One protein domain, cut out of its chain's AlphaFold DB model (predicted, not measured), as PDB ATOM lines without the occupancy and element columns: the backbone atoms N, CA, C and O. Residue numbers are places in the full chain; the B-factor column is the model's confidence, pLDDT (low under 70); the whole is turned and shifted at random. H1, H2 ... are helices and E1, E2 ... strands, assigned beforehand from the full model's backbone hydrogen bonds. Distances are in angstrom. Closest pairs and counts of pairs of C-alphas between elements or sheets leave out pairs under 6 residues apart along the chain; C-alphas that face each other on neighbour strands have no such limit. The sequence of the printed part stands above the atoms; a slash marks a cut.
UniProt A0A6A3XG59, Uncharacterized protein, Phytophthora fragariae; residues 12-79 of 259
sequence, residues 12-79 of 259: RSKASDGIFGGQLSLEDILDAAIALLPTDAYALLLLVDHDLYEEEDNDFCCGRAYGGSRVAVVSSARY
ATOM      1  N   ARG A  12      41.302  37.174  33.690       75.62
ATOM      2  CA  ARG A  12      40.321  36.943  32.639       75.62
ATOM      3  C   ARG A  12      41.066  36.433  31.415       75.62
ATOM      4  O   ARG A  12      41.969  37.097  30.913       75.62
ATOM      5  N   SER A  13      40.699  35.248  30.934       66.06
ATOM      6  CA  SER A  13      41.398  34.577  29.830       66.06
ATOM      7  C   SER A  13      41.214  35.249  28.466       66.06
ATOM      8  O   SER A  13      41.833  34.814  27.503       66.06
ATOM      9  N   LYS A  14      40.326  36.246  28.345       73.75
ATOM     10  CA  LYS A  14      40.126  37.032  27.121       73.75
ATOM     11  C   LYS A  14      39.422  38.354  27.430       73.75
ATOM     12  O   LYS A  14      38.394  38.328  28.110       73.75
ATOM     13  N   ALA A  15      39.934  39.465  26.899       78.75
ATOM     14  CA  ALA A  15      39.220  40.742  26.928       78.75
ATOM     15  C   ALA A  15      37.895  40.644  26.150       78.75
ATOM     16  O   ALA A  15      37.819  39.904  25.161       78.75
ATOM     17  N   SER A  16      36.853  41.359  26.585       79.56
ATOM     18  CA  SER A  16      35.526  41.337  25.938       79.56
ATOM     19  C   SER A  16      35.594  41.727  24.458       79.56
ATOM     20  O   SER A  16      34.956  41.094  23.616       79.56
ATOM     21  N   ASP A  17      36.439  42.701  24.131       84.19
ATOM     22  CA  ASP A  17      36.682  43.208  22.779       84.19
ATOM     23  C   ASP A  17      37.641  42.352  21.931       84.19
ATOM     24  O   ASP A  17      37.782  42.566  20.727       84.19
ATOM     25  N   GLY A  18      38.303  41.361  22.536       85.94
ATOM     26  CA  GLY A  18      39.253  40.477  21.866       85.94
ATOM     27  C   GLY A  18      40.579  41.120  21.444       85.94
ATOM     28  O   GLY A  18      41.332  40.460  20.727       85.94
ATOM     29  N   ILE A  19      40.885  42.348  21.882       90.44
ATOM     30  CA  ILE A  19      42.149  43.036  21.558       90.44
ATOM     31  C   ILE A  19      43.321  42.370  22.283       90.44
ATOM     32  O   ILE A  19      44.376  42.137  21.692       90.44
ATOM     33  N   PHE A  20      43.116  42.010  23.551       91.81
ATOM     34  CA  PHE A  20      44.115  41.343  24.377       91.81
ATOM     35  C   PHE A  20      43.745  39.883  24.651       91.81
ATOM     36  O   PHE A  20      42.590  39.532  24.911       91.81
ATOM     37  N   GLY A  21      44.768  39.023  24.646       89.94
ATOM     38  CA  GLY A  21      44.650  37.597  24.966       89.94
ATOM     39  C   GLY A  21      44.382  37.299  26.445       89.94
ATOM     40  O   GLY A  21      44.256  36.137  26.803       89.94
ATOM     41  N   GLY A  22      44.310  38.322  27.300       90.38
ATOM     42  CA  GLY A  22      43.937  38.212  28.704       90.38
ATOM     43  C   GLY A  22      43.998  39.563  29.416       90.38
ATOM     44  O   GLY A  22      44.684  40.470  28.949       90.38
ATOM     45  N   GLN A  23      43.282  39.675  30.536       93.06
ATOM     46  CA  GLN A  23      43.268  40.861  31.399       93.06
ATOM     47  C   GLN A  23      43.576  40.468  32.849       93.06
ATOM     48  O   GLN A  23      43.210  39.374  33.299       93.06
ATOM     49  N   LEU A  24      44.247  41.355  33.583       92.81
ATOM     50  CA  LEU A  24      44.496  41.204  35.018       92.81
ATOM     51  C   LEU A  24      43.425  41.941  35.829       92.81
ATOM     52  O   LEU A  24      42.952  42.998  35.409       92.81
ATOM     53  N   SER A  25      43.052  41.382  36.982       92.62
ATOM     54  CA  SER A  25      42.148  42.067  37.906       92.62
ATOM     55  C   SER A  25      42.844  43.280  38.506       92.62
ATOM     56  O   SER A  25      43.918  43.165  39.099       92.62
ATOM     57  N   LEU A  26      42.223  44.442  38.347       92.38
ATOM     58  CA  LEU A  26      42.686  45.687  38.938       92.38
ATOM     59  C   LEU A  26      42.592  45.659  40.470       92.38
ATOM     60  O   LEU A  26      43.494  46.169  41.129       92.38
ATOM     61  N   GLU A  27      41.549  45.031  41.025       91.19
ATOM     62  CA  GLU A  27      41.351  44.891  42.476       91.19
ATOM     63  C   GLU A  27      42.525  44.158  43.135       91.19
ATOM     64  O   GLU A  27      43.119  44.683  44.073       91.19
ATOM     65  N   ASP A  28      42.931  43.003  42.593       92.50
ATOM     66  CA  ASP A  28      44.042  42.218  43.151       92.50
ATOM     67  C   ASP A  28      45.368  43.006  43.133       92.50
ATOM     68  O   ASP A  28      46.203  42.883  44.032       92.50
ATOM     69  N   ILE A  29      45.577  43.835  42.101       95.06
ATOM     70  CA  ILE A  29      46.773  44.678  41.984       95.06
ATOM     71  C   ILE A  29      46.718  45.840  42.984       95.06
ATOM     72  O   ILE A  29      47.741  46.172  43.584       95.06
ATOM     73  N   LEU A  30      45.549  46.455  43.180       95.00
ATOM     74  CA  LEU A  30      45.355  47.509  44.177       95.00
ATOM     75  C   LEU A  30      45.575  46.976  45.593       95.00
ATOM     76  O   LEU A  30      46.290  47.612  46.364       95.00
ATOM     77  N   ASP A  31      45.054  45.794  45.912       94.25
ATOM     78  CA  ASP A  31      45.289  45.111  47.186       94.25
ATOM     79  C   ASP A  31      46.793  44.897  47.424       94.25
ATOM     80  O   ASP A  31      47.333  45.288  48.466       94.25
ATOM     81  N   ALA A  32      47.514  44.378  46.425       94.81
ATOM     82  CA  ALA A  32      48.967  44.248  46.502       94.81
ATOM     83  C   ALA A  32      49.665  45.610  46.687       94.81
ATOM     84  O   ALA A  32      50.587  45.727  47.493       94.81
ATOM     85  N   ALA A  33      49.218  46.657  45.989       96.38
ATOM     86  CA  ALA A  33      49.769  48.002  46.134       96.38
ATOM     87  C   ALA A  33      49.572  48.556  47.556       96.38
ATOM     88  O   ALA A  33      50.492  49.170  48.097       96.38
ATOM     89  N   ILE A  34      48.422  48.306  48.195       96.75
ATOM     90  CA  ILE A  34      48.162  48.708  49.590       96.75
ATOM     91  C   ILE A  34      49.156  48.033  50.534       96.75
ATOM     92  O   ILE A  34      49.715  48.696  51.406       96.75
ATOM     93  N   ALA A  35      49.401  46.736  50.347       96.38
ATOM     94  CA  ALA A  35      50.359  45.990  51.158       96.38
ATOM     95  C   ALA A  35      51.816  46.437  50.926       96.38
ATOM     96  O   ALA A  35      52.643  46.331  51.831       96.38
ATOM     97  N   LEU A  36      52.132  46.937  49.726       96.69
ATOM     98  CA  LEU A  36      53.476  47.365  49.330       96.69
ATOM     99  C   LEU A  36      53.794  48.830  49.647       96.69
ATOM    100  O   LEU A  36      54.973  49.186  49.631       96.69
ATOM    101  N   LEU A  37      52.791  49.680  49.893       97.44
ATOM    102  CA  LEU A  37      52.985  51.113  50.117       97.44
ATOM    103  C   LEU A  37      53.957  51.361  51.292       97.44
ATOM    104  O   LEU A  37      53.617  51.056  52.439       97.44
ATOM    105  N   PRO A  38      55.141  51.956  51.045       96.88
ATOM    106  CA  PRO A  38      56.095  52.239  52.109       96.88
ATOM    107  C   PRO A  38      55.548  53.242  53.128       96.88
ATOM    108  O   PRO A  38      54.809  54.167  52.788       96.88
ATOM    109  N   THR A  39      55.955  53.104  54.391       95.75
ATOM    110  CA  THR A  39      55.506  53.997  55.474       95.75
ATOM    111  C   THR A  39      56.016  55.433  55.341       95.75
ATOM    112  O   THR A  39      55.437  56.338  55.933       95.75
ATOM    113  N   ASP A  40      57.100  55.643  54.594       96.62
ATOM    114  CA  ASP A  40      57.721  56.942  54.319       96.62
ATOM    115  C   ASP A  40      57.312  57.538  52.960       96.62
ATOM    116  O   ASP A  40      57.689  58.665  52.640       96.62
ATOM    117  N   ALA A  41      56.508  56.820  52.172       96.94
ATOM    118  CA  ALA A  41      55.957  57.317  50.919       96.94
ATOM    119  C   ALA A  41      54.599  58.001  51.144       96.94
ATOM    120  O   ALA A  41      53.742  57.509  51.887       96.94
ATOM    121  N   TYR A  42      54.368  59.124  50.452       95.12
ATOM    122  CA  TYR A  42      53.052  59.770  50.448       95.12
ATOM    123  C   TYR A  42      52.015  58.911  49.720       95.12
ATOM    124  O   TYR A  42      50.943  58.680  50.266       95.12
ATOM    125  N   ALA A  43      52.345  58.413  48.529       97.50
ATOM    126  CA  ALA A  43      51.493  57.542  47.728       97.50
ATOM    127  C   ALA A  43      52.340  56.563  46.899       97.50
ATOM    128  O   ALA A  43      53.526  56.811  46.673       97.50
ATOM    129  N   LEU A  44      51.721  55.482  46.422       98.06
ATOM    130  CA  LEU A  44      52.318  54.503  45.510       98.06
ATOM    131  C   LEU A  44      51.517  54.467  44.206       98.06
ATOM    132  O   LEU A  44      50.339  54.128  44.211       98.06
ATOM    133  N   LEU A  45      52.175  54.771  43.089       98.12
ATOM    134  CA  LEU A  45      51.634  54.552  41.751       98.12
ATOM    135  C   LEU A  45      52.325  53.336  41.131       98.12
ATOM    136  O   LEU A  45      53.527  53.375  40.869       98.12
ATOM    137  N   LEU A  46      51.565  52.277  40.870       97.88
ATOM    138  CA  LEU A  46      52.038  51.124  40.121       97.88
ATOM    139  C   LEU A  46      51.743  51.314  38.630       97.88
ATOM    140  O   LEU A  46      50.603  51.551  38.233       97.88
ATOM    141  N   LEU A  47      52.774  51.181  37.801       97.50
ATOM    142  CA  LEU A  47      52.637  51.186  36.348       97.50
ATOM    143  C   LEU A  47      52.701  49.755  35.826       97.50
ATOM    144  O   LEU A  47      53.632  49.017  36.151       97.50
ATOM    145  N   VAL A  48      51.733  49.384  34.995       96.75
ATOM    146  CA  VAL A  48      51.670  48.070  34.348       96.75
ATOM    147  C   VAL A  48      51.492  48.220  32.838       96.75
ATOM    148  O   VAL A  48      51.010  49.233  32.331       96.75
ATOM    149  N   ASP A  49      51.905  47.212  32.087       95.56
ATOM    150  CA  ASP A  49      51.755  47.112  30.628       95.56
ATOM    151  C   ASP A  49      50.720  46.056  30.208       95.56
ATOM    152  O   ASP A  49      50.511  45.812  29.022       95.56
ATOM    153  N   HIS A  50      50.047  45.449  31.186       95.06
ATOM    154  CA  HIS A  50      48.983  44.477  30.979       95.06
ATOM    155  C   HIS A  50      47.625  45.171  30.934       95.06
ATOM    156  O   HIS A  50      47.390  46.139  31.660       95.06
ATOM    157  N   ASP A  51      46.716  44.655  30.111       95.44
ATOM    158  CA  ASP A  51      45.336  45.129  30.089       95.44
ATOM    159  C   ASP A  51      44.609  44.764  31.391       95.44
ATOM    160  O   ASP A  51      44.843  43.690  31.960       95.44
ATOM    161  N   LEU A  52      43.745  45.659  31.872       94.12
ATOM    162  CA  LEU A  52      43.102  45.546  33.182       94.12
ATOM    163  C   LEU A  52      41.585  45.540  33.057       94.12
ATOM    164  O   LEU A  52      41.024  46.192  32.178       94.12
ATOM    165  N   TYR A  53      40.929  44.866  33.997       91.75
ATOM    166  CA  TYR A  53      39.488  44.953  34.215       91.75
ATOM    167  C   TYR A  53      39.201  45.192  35.702       91.75
ATOM    168  O   TYR A  53      39.965  44.750  36.564       91.75
ATOM    169  N   GLU A  54      38.118  45.908  35.993       85.56
ATOM    170  CA  GLU A  54      37.664  46.160  37.368       85.56
ATOM    171  C   GLU A  54      36.541  45.189  37.752       85.56
ATOM    172  O   GLU A  54      36.677  44.427  38.701       85.56
ATOM    173  N   GLU A  55      35.482  45.141  36.945       81.31
ATOM    174  CA  GLU A  55      34.313  44.281  37.146       81.31
ATOM    175  C   GLU A  55      34.150  43.320  35.960       81.31
ATOM    176  O   GLU A  55      34.699  43.563  34.883       81.31
ATOM    177  N   GLU A  56      33.398  42.227  36.129       71.75
ATOM    178  CA  GLU A  56      33.185  41.239  35.054       71.75
ATOM    179  C   GLU A  56      32.488  41.843  33.821       71.75
ATOM    180  O   GLU A  56      32.789  41.450  32.688       71.75
ATOM    181  N   ASP A  57      31.618  42.829  34.053       73.06
ATOM    182  CA  ASP A  57      30.838  43.518  33.023       73.06
ATOM    183  C   ASP A  57      31.580  44.709  32.390       73.06
ATOM    184  O   ASP A  57      31.155  45.211  31.349       73.06
ATOM    185  N   ASN A  58      32.704  45.147  32.971       75.12
ATOM    186  CA  ASN A  58      33.509  46.230  32.408       75.12
ATOM    187  C   ASN A  58      34.416  45.707  31.283       75.12
ATOM    188  O   ASN A  58      35.065  44.665  31.409       75.12
ATOM    189  N   ASP A  59      34.509  46.471  30.190       78.31
ATOM    190  CA  ASP A  59      35.358  46.111  29.049       78.31
ATOM    191  C   ASP A  59      36.849  46.183  29.397       78.31
ATOM    192  O   ASP A  59      37.600  45.239  29.145       78.31
ATOM    193  N   PHE A  60      37.283  47.298  29.988       89.69
ATOM    194  CA  PHE A  60      38.646  47.501  30.478       89.69
ATOM    195  C   PHE A  60      38.719  48.706  31.426       89.69
ATOM    196  O   PHE A  60      37.784  49.500  31.528       89.69
ATOM    197  N   CYS A  61      39.865  48.868  32.082       90.88
ATOM    198  CA  CYS A  61      40.214  50.055  32.852       90.88
ATOM    199  C   CYS A  61      41.663  50.474  32.554       90.88
ATOM    200  O   CYS A  61      42.562  49.637  32.510       90.88
ATOM    201  N   CYS A  62      41.905  51.769  32.345       93.69
ATOM    202  CA  CYS A  62      43.256  52.289  32.103       93.69
ATOM    203  C   CYS A  62      43.958  52.766  33.379       93.69
ATOM    204  O   CYS A  62      45.182  52.891  33.395       93.69
ATOM    205  N   GLY A  63      43.201  53.043  34.436       94.31
ATOM    206  CA  GLY A  63      43.725  53.564  35.685       94.31
ATOM    207  C   GLY A  63      42.667  53.557  36.775       94.31
ATOM    208  O   GLY A  63      41.481  53.728  36.497       94.31
ATOM    209  N   ARG A  64      43.101  53.306  38.008       95.81
ATOM    210  CA  ARG A  64      42.260  53.439  39.196       95.81
ATOM    211  C   ARG A  64      43.109  53.748  40.410       95.81
ATOM    212  O   ARG A  64      44.189  53.180  40.591       95.81
ATOM    213  N   ALA A  65      42.559  54.570  41.290       96.62
ATOM    214  CA  ALA A  65      43.112  54.849  42.597       96.62
ATOM    215  C   ALA A  65      42.140  54.476  43.712       96.62
ATOM    216  O   ALA A  65      40.943  54.758  43.651       96.62
ATOM    217  N   TYR A  66      42.689  53.926  44.792       96.31
ATOM    218  CA  TYR A  66      42.050  53.949  46.103       96.31
ATOM    219  C   TYR A  66      42.671  55.106  46.877       96.31
ATOM    220  O   TYR A  66      43.578  54.924  47.689       96.31
ATOM    221  N   GLY A  67      42.192  56.321  46.582       89.56
ATOM    222  CA  GLY A  67      42.799  57.573  47.043       89.56
ATOM    223  C   GLY A  67      43.004  57.645  48.559       89.56
ATOM    224  O   GLY A  67      44.077  58.029  49.015       89.56
ATOM    225  N   GLY A  68      42.034  57.166  49.347       91.62
ATOM    226  CA  GLY A  68      42.151  57.086  50.811       91.62
ATOM    227  C   GLY A  68      43.250  56.136  51.310       91.62
ATOM    228  O   GLY A  68      43.830  56.367  52.368       91.62
ATOM    229  N   SER A  69      43.584  55.110  50.525       95.75
ATOM    230  CA  SER A  69      44.707  54.198  50.777       95.75
ATOM    231  C   SER A  69      46.017  54.680  50.145       95.75
ATOM    232  O   SER A  69      47.049  54.049  50.353       95.75
ATOM    233  N   ARG A  70      45.998  55.808  49.420       96.69
ATOM    234  CA  ARG A  70      47.157  56.447  48.773       96.69
ATOM    235  C   ARG A  70      47.858  55.531  47.766       96.69
ATOM    236  O   ARG A  70      49.081  55.564  47.628       96.69
ATOM    237  N   VAL A  71      47.079  54.709  47.068       98.25
ATOM    238  CA  VAL A  71      47.582  53.845  46.000       98.25
ATOM    239  C   VAL A  71      46.821  54.069  44.705       98.25
ATOM    240  O   VAL A  71      45.612  54.313  44.708       98.25
ATOM    241  N   ALA A  72      47.546  53.946  43.604       98.12
ATOM    242  CA  ALA A  72      47.041  54.040  42.251       98.12
ATOM    243  C   ALA A  72      47.694  52.976  41.371       98.12
ATOM    244  O   ALA A  72      48.861  52.628  41.558       98.12
ATOM    245  N   VAL A  73      46.957  52.493  40.380       98.19
ATOM    246  CA  VAL A  73      47.456  51.599  39.335       98.19
ATOM    247  C   VAL A  73      47.093  52.217  37.995       98.19
ATOM    248  O   VAL A  73      45.946  52.605  37.796       98.19
ATOM    249  N   VAL A  74      48.050  52.298  37.073       97.94
ATOM    250  CA  VAL A  74      47.820  52.758  35.697       97.94
ATOM    251  C   VAL A  74      48.377  51.743  34.714       97.94
ATOM    252  O   VAL A  74      49.538  51.337  34.806       97.94
ATOM    253  N   SER A  75      47.546  51.359  33.748       97.62
ATOM    254  CA  SER A  75      47.944  50.520  32.628       97.62
ATOM    255  C   SER A  75      48.292  51.355  31.408       97.62
ATOM    256  O   SER A  75      47.547  52.237  30.981       97.62
ATOM    257  N   SER A  76      49.423  51.029  30.793       97.31
ATOM    258  CA  SER A  76      49.828  51.598  29.513       97.31
ATOM    259  C   SER A  76      49.236  50.853  28.309       97.31
ATOM    260  O   SER A  76      49.236  51.412  27.213       97.31
ATOM    261  N   ALA A  77      48.688  49.644  28.487       96.62
ATOM    262  CA  ALA A  77      48.331  48.724  27.400       96.62
ATOM    263  C   ALA A  77      47.406  49.361  26.348       96.62
ATOM    264  O   ALA A  77      47.697  49.355  25.151       96.62
ATOM    265  N   ARG A  78      46.317  49.976  26.819       95.62
ATOM    266  CA  ARG A  78      45.261  50.592  26.000       95.62
ATOM    267  C   ARG A  78      45.660  51.936  25.390       95.62
ATOM    268  O   ARG A  78      44.983  52.414  24.485       95.62
ATOM    269  N   TYR A  79      46.760  52.534  25.849       96.19
ATOM    270  CA  TYR A  79      47.246  53.826  25.362       96.19
ATOM    271  C   TYR A  79      48.237  53.737  24.205       96.19
ATOM    272  O   TYR A  79      48.598  54.782  23.652       96.19
TER     273      TYR A  79
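AT A GLANCE: This is residues 12 to 79 of the 259 residues of an uncharacterized protein of Phytophthora fragariae (UniProt A0A6A3XG59). A small three-stranded sheet, E2, E4 and E3, has the single helix H1 slanting over one face, while its other face is bare of named helices. The short strand E1 lies beyond one end of this two-layer body, where it runs beside residues 52 to 53 of the long link between E2 and E3. The printed part has 68 residues with one named helix and four named strands, in the order E1, H1, E2, E3, E4; the sheet's order is E2, E4, E3, and it is mixed. The class is mixed, helices and strands, with 28 residues, under half, in named elements. The whole is compact, with a radius of gyration of the C-alphas of 12.4 A, but only just elongated in outline, spanning 41 by 21 by 15 A.

IN THESE COORDINATES: In the sheet, E2 is residues 44 to 48, 12.9 A long, and E4 is residues 71 to 75, 13.8 A long, ending at C-alpha 75 at (47.944, 50.520, 32.628). E3 is residues 63 to 66, 10.6 A long. H1 is residues 26 to 36, 15.1 A long, beginning at C-alpha 26 at (42.686, 45.687, 38.938). E1 is residues 23 to 25, 6.7 A long, beginning at C-alpha 23 at (43.268, 40.861, 31.399).

HOW THE PARTS SIT: E4 is the inner strand, and E2 and E3 are edge strands. E2 and E4 are parallel at 17 degrees, with N 46 and O 72 within hydrogen-bond range at 2.8 A. E3 and E4 are antiparallel at 170 degrees and form a hairpin, with N 66 and O 71 at 2.9 A. H1 is on the sheet at a height of 8.2 A, over E2 and E4 and only just not over E3, where 2 of its C-alphas fall. It runs slantwise to the strands, at 44 degrees to E4 on the local plane. The closest C-alphas of H1 and E4 are those of Ala 33 and Val 71, 6.2 A apart. In H1 every O i to N i+4 pair is within hydrogen-bond range. E1 and H1 meet only through their link, and E1 is apart from E2, E3 and E4. E1 pairs with no named strand, but its residues 24 to 25 pair with residues 52 to 53, parallel.

THE WHOLE: The C-alphas farthest apart are those of Gly 18 and Asp 40, at 40.8 A. The printed part has no cut. The links E1 to H1 and E3 to E4 are tight, H1 to E2 is short, and E2 to E3 is long, 14 residues. The mean pLDDT of the printed part is 91.7, and residue 13 alone is under 70.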